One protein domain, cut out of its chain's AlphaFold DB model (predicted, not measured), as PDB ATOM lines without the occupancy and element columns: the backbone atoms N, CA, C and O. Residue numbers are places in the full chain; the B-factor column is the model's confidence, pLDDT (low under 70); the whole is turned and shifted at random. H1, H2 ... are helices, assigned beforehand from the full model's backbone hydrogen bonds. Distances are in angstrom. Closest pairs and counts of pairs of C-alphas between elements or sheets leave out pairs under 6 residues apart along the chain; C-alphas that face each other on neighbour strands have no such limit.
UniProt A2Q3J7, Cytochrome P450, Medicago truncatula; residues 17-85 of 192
ATOM      1  N   LEU A  17     188.592 158.671 258.446       75.81
ATOM      2  CA  LEU A  17     188.183 158.881 257.057       75.81
ATOM      3  C   LEU A  17     189.297 158.511 256.060       75.81
ATOM      4  O   LEU A  17     189.000 158.032 254.968       75.81
ATOM      5  N   LEU A  18     190.566 158.707 256.427       73.25
ATOM      6  CA  LEU A  18     191.712 158.440 255.559       73.25
ATOM      7  C   LEU A  18     191.998 156.938 255.464       73.25
ATOM      8  O   LEU A  18     192.237 156.431 254.372       73.25
ATOM      9  N   SER A  19     191.875 156.222 256.578       74.62
ATOM     10  CA  SER A  19     191.961 154.763 256.665       74.62
ATOM     11  C   SER A  19     190.902 154.119 255.773       74.62
ATOM     12  O   SER A  19     191.197 153.231 254.974       74.62
ATOM     13  N   HIS A  20     189.676 154.644 255.810       72.94
ATOM     14  CA  HIS A  20     188.603 154.210 254.917       72.94
ATOM     15  C   HIS A  20     188.848 154.542 253.438       72.94
ATOM     16  O   HIS A  20     188.421 153.773 252.574       72.94
ATOM     17  N   LEU A  21     189.513 155.660 253.128       71.44
ATOM     18  CA  LEU A  21     189.871 156.024 251.754       71.44
ATOM     19  C   LEU A  21     191.005 155.143 251.215       71.44
ATOM     20  O   LEU A  21     190.909 154.668 250.090       71.44
ATOM     21  N   ILE A  22     192.021 154.841 252.026       72.50
ATOM     22  CA  ILE A  22     193.152 153.975 251.658       72.50
ATOM     23  C   ILE A  22     192.682 152.539 251.396       72.50
ATOM     24  O   ILE A  22     193.050 151.953 250.383       72.50
ATOM     25  N   VAL A  23     191.816 151.997 252.261       69.31
ATOM     26  CA  VAL A  23     191.260 150.639 252.101       69.31
ATOM     27  C   VAL A  23     190.364 150.527 250.860       69.31
ATOM     28  O   VAL A  23     190.251 149.454 250.274       69.31
ATOM     29  N   ARG A  24     189.712 151.620 250.440       64.31
ATOM     30  CA  ARG A  24     188.816 151.624 249.271       64.31
ATOM     31  C   ARG A  24     189.514 151.886 247.937       64.31
ATOM     32  O   ARG A  24     188.980 151.456 246.917       64.31
ATOM     33  N   ASP A  25     190.655 152.576 247.931       60.09
ATOM     34  CA  ASP A  25     191.342 153.020 246.706       60.09
ATOM     35  C   ASP A  25     192.614 152.228 246.350       60.09
ATOM     36  O   ASP A  25     193.394 152.672 245.504       60.09
ATOM     37  N   ASP A  26     192.781 151.010 246.881       59.09
ATOM     38  CA  ASP A  26     193.859 150.066 246.507       59.09
ATOM     39  C   ASP A  26     193.975 149.843 244.975       59.09
ATOM     40  O   ASP A  26     195.023 149.495 244.438       59.09
ATOM     41  N   VAL A  27     192.902 150.142 244.234       57.00
ATOM     42  CA  VAL A  27     192.769 149.942 242.783       57.00
ATOM     43  C   VAL A  27     193.203 151.156 241.939       57.00
ATOM     44  O   VAL A  27     193.487 150.999 240.752       57.00
ATOM     45  N   ARG A  28     193.239 152.382 242.490       61.28
ATOM     46  CA  ARG A  28     193.377 153.626 241.690       61.28
ATOM     47  C   ARG A  28     194.743 154.311 241.768       61.28
ATOM     48  O   ARG A  28     194.989 155.255 241.018       61.28
ATOM     49  N   GLY A  29     195.645 153.798 242.601       66.50
ATOM     50  CA  GLY A  29     197.018 154.287 242.715       66.50
ATOM     51  C   GLY A  29     197.162 155.549 243.576       66.50
ATOM     52  O   GLY A  29     196.221 156.311 243.798       66.50
ATOM     53  N   LYS A  30     198.380 155.769 244.083       72.50
ATOM     54  CA  LYS A  30     198.698 156.792 245.100       72.50
ATOM     55  C   LYS A  30     198.423 158.235 244.651       72.50
ATOM     56  O   LYS A  30     198.154 159.085 245.498       72.50
ATOM     57  N   ASP A  31     198.475 158.512 243.350       73.50
ATOM     58  CA  ASP A  31     198.266 159.860 242.805       73.50
ATOM     59  C   ASP A  31     196.795 160.297 242.890       73.50
ATOM     60  O   ASP A  31     196.505 161.429 243.266       73.50
ATOM     61  N   TYR A  32     195.850 159.377 242.673       76.31
ATOM     62  CA  TYR A  32     194.416 159.663 242.776       76.31
ATOM     63  C   TYR A  32     193.989 159.989 244.214       76.31
ATOM     64  O   TYR A  32     193.233 160.932 244.460       76.31
ATOM     65  N   LEU A  33     194.525 159.240 245.184       79.81
ATOM     66  CA  LEU A  33     194.292 159.502 246.603       79.81
ATOM     67  C   LEU A  33     194.834 160.883 247.004       79.81
ATOM     68  O   LEU A  33     194.170 161.620 247.734       79.81
ATOM     69  N   ARG A  34     196.018 161.254 246.495       80.31
ATOM     70  CA  ARG A  34     196.620 162.569 246.743       80.31
ATOM     71  C   ARG A  34     195.696 163.691 246.271       80.31
ATOM     72  O   ARG A  34     195.458 164.625 247.031       80.31
ATOM     73  N   ASP A  35     195.137 163.581 245.072       79.75
ATOM     74  CA  ASP A  35     194.281 164.623 244.498       79.75
ATOM     75  C   ASP A  35     192.971 164.818 245.277       79.75
ATOM     76  O   ASP A  35     192.529 165.954 245.483       79.75
ATOM     77  N   ILE A  36     192.365 163.735 245.777       82.56
ATOM     78  CA  ILE A  36     191.167 163.806 246.633       82.56
ATOM     79  C   ILE A  36     191.483 164.512 247.950       82.56
ATOM     80  O   ILE A  36     190.742 165.406 248.369       82.56
ATOM     81  N   VAL A  37     192.584 164.128 248.596       81.94
ATOM     82  CA  VAL A  37     193.002 164.717 249.874       81.94
ATOM     83  C   VAL A  37     193.318 166.202 249.700       81.94
ATOM     84  O   VAL A  37     192.838 167.024 250.480       81.94
ATOM     85  N   LEU A  38     194.048 166.569 248.643       79.06
ATOM     86  CA  LEU A  38     194.342 167.967 248.319       79.06
ATOM     87  C   LEU A  38     193.062 168.775 248.074       79.06
ATOM     88  O   LEU A  38     192.923 169.880 248.596       79.06
ATOM     89  N   SER A  39     192.096 168.209 247.352       80.75
ATOM     90  CA  SER A  39     190.817 168.871 247.074       80.75
ATOM     91  C   SER A  39     190.008 169.139 248.348       80.75
ATOM     92  O   SER A  39     189.476 170.234 248.525       80.75
ATOM     93  N   LEU A  40     189.931 168.162 249.258       79.44
ATOM     94  CA  LEU A  40     189.227 168.313 250.536       79.44
ATOM     95  C   LEU A  40     189.880 169.375 251.428       79.44
ATOM     96  O   LEU A  40     189.180 170.189 252.031       79.44
ATOM     97  N   LEU A  41     191.213 169.399 251.474       82.69
ATOM     98  CA  LEU A  41     191.971 170.375 252.256       82.69
ATOM     99  C   LEU A  41     191.780 171.806 251.746       82.69
ATOM    100  O   LEU A  41     191.584 172.714 252.552       82.69
ATOM    101  N   VAL A  42     191.813 172.011 250.428       83.12
ATOM    102  CA  VAL A  42     191.616 173.337 249.823       83.12
ATOM    103  C   VAL A  42     190.204 173.856 250.109       83.12
ATOM    104  O   VAL A  42     190.042 174.971 250.597       83.12
ATOM    105  N   VAL A  43     189.179 173.020 249.908       84.56
ATOM    106  CA  VAL A  43     187.773 173.410 250.127       84.56
ATOM    107  C   VAL A  43     187.480 173.719 251.601       84.56
ATOM    108  O   VAL A  43     186.763 174.679 251.904       84.56
ATOM    109  N   GLY A  44     188.036 172.928 252.523       79.75
ATOM    110  CA  GLY A  44     187.874 173.158 253.959       79.75
ATOM    111  C   GLY A  44     188.588 174.419 254.446       79.75
ATOM    112  O   GLY A  44     188.052 175.145 255.275       79.75
ATOM    113  N   ARG A  45     189.774 174.721 253.906       84.12
ATOM    114  CA  ARG A  45     190.584 175.870 254.330       84.12
ATOM    115  C   ARG A  45     189.913 177.204 254.007       84.12
ATOM    116  O   ARG A  45     189.718 178.017 254.908       84.12
ATOM    117  N   ASP A  46     189.550 177.430 252.748       77.88
ATOM    118  CA  ASP A  46     189.139 178.768 252.295       77.88
ATOM    119  C   ASP A  46     187.801 179.208 252.911       77.88
ATOM    120  O   ASP A  46     187.599 180.379 253.241       77.88
ATOM    121  N   THR A  47     186.890 178.256 253.127       81.56
ATOM    122  CA  THR A  47     185.566 178.525 253.708       81.56
ATOM    123  C   THR A  47     185.621 178.806 255.211       81.56
ATOM    124  O   THR A  47     184.878 179.663 255.695       81.56
ATOM    125  N   VAL A  48     186.523 178.142 255.939       86.88
ATOM    126  CA  VAL A  48     186.755 178.388 257.369       86.88
ATOM    127  C   VAL A  48     187.426 179.746 257.577       86.88
ATOM    128  O   VAL A  48     186.952 180.533 258.391       86.88
ATOM    129  N   VAL A  49     188.464 180.077 256.794       83.62
ATOM    130  CA  VAL A  49     189.189 181.358 256.925       83.62
ATOM    131  C   VAL A  49     188.253 182.554 256.732       83.62
ATOM    132  O   VAL A  49     188.271 183.489 257.535       83.62
ATOM    133  N   ALA A  50     187.392 182.517 255.709       79.88
ATOM    134  CA  ALA A  50     186.442 183.598 255.457       79.88
ATOM    135  C   ALA A  50     185.396 183.732 256.581       79.88
ATOM    136  O   ALA A  50     185.073 184.846 256.995       79.88
ATOM    137  N   GLY A  51     184.889 182.608 257.100       79.50
ATOM    138  CA  GLY A  51     183.902 182.609 258.184       79.50
ATOM    139  C   GLY A  51     184.448 183.133 259.507       79.50
ATOM    140  O   GLY A  51     183.776 183.921 260.172       79.50
ATOM    141  N   LEU A  52     185.681 182.763 259.851       82.25
ATOM    142  CA  LEU A  52     186.353 183.274 261.042       82.25
ATOM    143  C   LEU A  52     186.652 184.768 260.919       82.25
ATOM    144  O   LEU A  52     186.389 185.521 261.851       82.25
ATOM    145  N   THR A  53     187.123 185.217 259.753       85.25
ATOM    146  CA  THR A  53     187.434 186.638 259.530       85.25
ATOM    147  C   THR A  53     186.208 187.528 259.759       85.25
ATOM    148  O   THR A  53     186.297 188.530 260.468       85.25
ATOM    149  N   GLU A  54     185.047 187.141 259.224       79.44
ATOM    150  CA  GLU A  54     183.803 187.905 259.386       79.44
ATOM    151  C   GLU A  54     183.280 187.868 260.831       79.44
ATOM    152  O   GLU A  54     182.810 188.877 261.357       79.44
ATOM    153  N   LEU A  55     183.397 186.719 261.502       83.06
ATOM    154  CA  LEU A  55     183.052 186.584 262.915       83.06
ATOM    155  C   LEU A  55     183.888 187.538 263.783       83.06
ATOM    156  O   LEU A  55     183.325 188.307 264.562       83.06
ATOM    157  N   PHE A  56     185.215 187.534 263.618       80.75
ATOM    158  CA  PHE A  56     186.115 188.406 264.375       80.75
ATOM    159  C   PHE A  56     185.894 189.887 264.064       80.75
ATOM    160  O   PHE A  56     185.940 190.718 264.972       80.75
ATOM    161  N   TRP A  57     185.585 190.226 262.810       80.94
ATOM    162  CA  TRP A  57     185.220 191.589 262.427       80.94
ATOM    163  C   TRP A  57     183.932 192.071 263.112       80.94
ATOM    164  O   TRP A  57     183.844 193.212 263.567       80.94
ATOM    165  N   LEU A  58     182.920 191.207 263.223       80.44
ATOM    166  CA  LEU A  58     181.660 191.543 263.890       80.44
ATOM    167  C   LEU A  58     181.802 191.649 265.412       80.44
ATOM    168  O   LEU A  58     181.180 192.530 266.016       80.44
ATOM    169  N   LEU A  59     182.625 190.789 266.020       82.50
ATOM    170  CA  LEU A  59     182.936 190.844 267.450       82.50
ATOM    171  C   LEU A  59     183.724 192.112 267.805       82.50
ATOM    172  O   LEU A  59     183.372 192.782 268.775       82.50
ATOM    173  N   SER A  60     184.693 192.521 266.973       78.00
ATOM    174  CA  SER A  60     185.512 193.712 267.239       78.00
ATOM    175  C   SER A  60     184.706 195.017 267.274       78.00
ATOM    176  O   SER A  60     185.077 195.960 267.971       78.00
ATOM    177  N   ARG A  61     183.565 195.077 266.574       79.69
ATOM    178  CA  ARG A  61     182.666 196.244 266.561       79.69
ATOM    179  C   ARG A  61     181.625 196.252 267.682       79.69
ATOM    180  O   ARG A  61     180.969 197.274 267.863       79.69
ATOM    181  N   ASN A  62     181.448 195.149 268.416       81.25
ATOM    182  CA  ASN A  62     180.378 194.987 269.408       81.25
ATOM    183  C   ASN A  62     180.894 194.323 270.696       81.25
ATOM    184  O   ASN A  62     180.497 193.207 271.041       81.25
ATOM    185  N   LEU A  63     181.739 195.038 271.446       73.12
ATOM    186  CA  LEU A  63     182.372 194.525 272.671       73.12
ATOM    187  C   LEU A  63     181.372 194.020 273.727       73.12
ATOM    188  O   LEU A  63     181.627 193.015 274.382       73.12
ATOM    189  N   GLN A  64     180.202 194.654 273.858       75.94
ATOM    190  CA  GLN A  64     179.177 194.220 274.820       75.94
ATOM    191  C   GLN A  64     178.611 192.831 274.497       75.94
ATOM    192  O   GLN A  64     178.249 192.065 275.389       75.94
ATOM    193  N   VAL A  65     178.530 192.495 273.210       75.31
ATOM    194  CA  VAL A  65     178.076 191.182 272.744       75.31
ATOM    195  C   VAL A  65     179.183 190.153 272.928       75.31
ATOM    196  O   VAL A  65     178.911 189.052 273.399       75.31
ATOM    197  N   GLN A  66     180.428 190.531 272.631       70.19
ATOM    198  CA  GLN A  66     181.602 189.700 272.874       70.19
ATOM    199  C   GLN A  66     181.710 189.295 274.351       70.19
ATOM    200  O   GLN A  66     181.879 188.117 274.633       70.19
ATOM    201  N   GLU A  67     181.534 190.215 275.303       67.75
ATOM    202  CA  GLU A  67     181.593 189.889 276.737       67.75
ATOM    203  C   GLU A  67     180.480 188.940 277.193       67.75
ATOM    204  O   GLU A  67     180.711 188.069 278.032       67.75
ATOM    205  N   ARG A  68     179.266 189.084 276.644       74.69
ATOM    206  CA  ARG A  68     178.150 188.176 276.949       74.69
ATOM    207  C   ARG A  68     178.412 186.785 276.379       74.69
ATOM    208  O   ARG A  68     178.211 185.803 277.082       74.69
ATOM    209  N   ILE A  69     178.921 186.712 275.150       74.25
ATOM    210  CA  ILE A  69     179.307 185.451 274.512       74.25
ATOM    211  C   ILE A  69     180.461 184.791 275.275       74.25
ATOM    212  O   ILE A  69     180.379 183.603 275.550       74.25
ATOM    213  N   MET A  70     181.488 185.538 275.689       62.59
ATOM    214  CA  MET A  70     182.616 185.002 276.459       62.59
ATOM    215  C   MET A  70     182.186 184.477 277.828       62.59
ATOM    216  O   MET A  70     182.612 183.399 278.217       62.59
ATOM    217  N   LYS A  71     181.283 185.174 278.529       72.38
ATOM    218  CA  LYS A  71     180.716 184.672 279.792       72.38
ATOM    219  C   LYS A  71     179.910 183.393 279.597       72.38
ATOM    220  O   LYS A  71     179.978 182.503 280.436       72.38
ATOM    221  N   GLU A  72     179.151 183.300 278.509       71.06
ATOM    222  CA  GLU A  72     178.352 182.113 278.202       71.06
ATOM    223  C   GLU A  72     179.245 180.934 277.774       71.06
ATOM    224  O   GLU A  72     179.033 179.809 278.216       71.06
ATOM    225  N   ILE A  73     180.287 181.190 276.974       65.31
ATOM    226  CA  ILE A  73     181.288 180.194 276.570       65.31
ATOM    227  C   ILE A  73     182.078 179.708 277.791       65.31
ATOM    228  O   ILE A  73     182.155 178.501 277.996       65.31
ATOM    229  N   ASP A  74     182.567 180.599 278.658       62.47
ATOM    230  CA  ASP A  74     183.255 180.221 279.902       62.47
ATOM    231  C   ASP A  74     182.351 179.413 280.835       62.47
ATOM    232  O   ASP A  74     182.807 178.509 281.534       62.47
ATOM    233  N   ARG A  75     181.049 179.712 280.830       70.50
ATOM    234  CA  ARG A  75     180.066 178.996 281.640       70.50
ATOM    235  C   ARG A  75     179.728 177.610 281.087       70.50
ATOM    236  O   ARG A  75     179.477 176.707 281.880       70.50
ATOM    237  N   ILE A  76     179.655 177.452 279.765       65.44
ATOM    238  CA  ILE A  76     179.179 176.218 279.115       65.44
ATOM    239  C   ILE A  76     180.334 175.303 278.708       65.44
ATOM    240  O   ILE A  76     180.287 174.103 278.957       65.44
ATOM    241  N   LEU A  77     181.339 175.855 278.039       55.50
ATOM    242  CA  LEU A  77     182.448 175.102 277.460       55.50
ATOM    243  C   LEU A  77     183.686 175.124 278.361       55.50
ATOM    244  O   LEU A  77     184.567 174.279 278.207       55.50
ATOM    245  N   GLY A  78     183.787 176.094 279.275       55.09
ATOM    246  CA  GLY A  78     185.109 176.529 279.705       55.09
ATOM    247  C   GLY A  78     185.912 177.046 278.492       55.09
ATOM    248  O   GLY A  78     185.357 177.246 277.412       55.09
ATOM    249  N   PRO A  79     187.221 177.280 278.619       47.09
ATOM    250  CA  PRO A  79     187.957 178.218 277.760       47.09
ATOM    251  C   PRO A  79     188.257 177.779 276.293       47.09
ATOM    252  O   PRO A  79     189.399 177.929 275.861       47.09
ATOM    253  N   SER A  80     187.337 177.230 275.469       41.03
ATOM    254  CA  SER A  80     187.689 176.750 274.092       41.03
ATOM    255  C   SER A  80     186.534 176.540 273.050       41.03
ATOM    256  O   SER A  80     185.873 175.517 273.200       41.03
ATOM    257  N   LEU A  81     186.327 177.371 271.967       45.50
ATOM    258  CA  LEU A  81     185.812 176.957 270.587       45.50
ATOM    259  C   LEU A  81     185.551 178.034 269.442       45.50
ATOM    260  O   LEU A  81     185.320 179.195 269.764       45.50
ATOM    261  N   GLU A  82     185.447 177.620 268.128       36.59
ATOM    262  CA  GLU A  82     185.190 178.405 266.835       36.59
ATOM    263  C   GLU A  82     184.295 177.695 265.672       36.59
ATOM    264  O   GLU A  82     183.998 176.517 265.854       36.59
ATOM    265  N   LEU A  83     183.844 178.322 264.498       42.28
ATOM    266  CA  LEU A  83     182.602 178.056 263.574       42.28
ATOM    267  C   LEU A  83     182.638 178.004 261.932       42.28
ATOM    268  O   LEU A  83     183.647 178.427 261.380       42.28
ATOM    269  N   GLN A  84     181.555 177.574 261.124       35.12
ATOM    270  CA  GLN A  84     181.405 177.338 259.567       35.12
ATOM    271  C   GLN A  84     179.997 177.575 258.728       35.12
ATOM    272  O   GLN A  84     178.988 177.780 259.398       35.12
ATOM    273  N   PHE A  85     179.845 177.487 257.318       40.38
ATOM    274  CA  PHE A  85     178.654 177.817 256.324       40.38
ATOM    275  C   PHE A  85     178.130 176.792 255.144       40.38
ATOM    276  O   PHE A  85     178.813 175.806 254.912       40.38
TER     277      PHE A  85
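What this domain is: This is residues 17 to 85 of the 192 residues of the protein "Cytochrome P450" of Medicago truncatula (UniProt A2Q3J7). What shape? Long H2 makes an open bracket, with H1 folded back at its first end, H3 cornered at its last, and residues 77 to 85 trailing back. How large? The extended printed part has 69 residues, three named helices, all helix, radius of gyration of the C-alphas 18.8 A, spanning 56 by 23 by 15 A.

Where its parts are: Longest helix? H2, residues 30 to 60, runs 45.0 A from C-alpha 30 at (198.698, 156.792, 245.100). Others? H1 is residues 17 to 24; H3, residues 63 to 76, ends at (179.179, 176.218, 279.115).

How they stand to each other: What meets H2? H1 and H2 are close but not clearly touching, closest C-alphas 22 and 33 at 7.6 A. H3 only just touches H2, only at the corner, with 3 pairs of C-alphas within 8 A, closest 66 and 59, at a steep tilt of 58 degrees. Backbones? Every O i to N i+4 pair is within hydrogen-bond range in H1 and H3, 26 of 27 in H2.

The domain as a whole: Any cut? The printed part has no cut. Low pLDDT? It is under 70 at 21 residues, 76 to 85 among them.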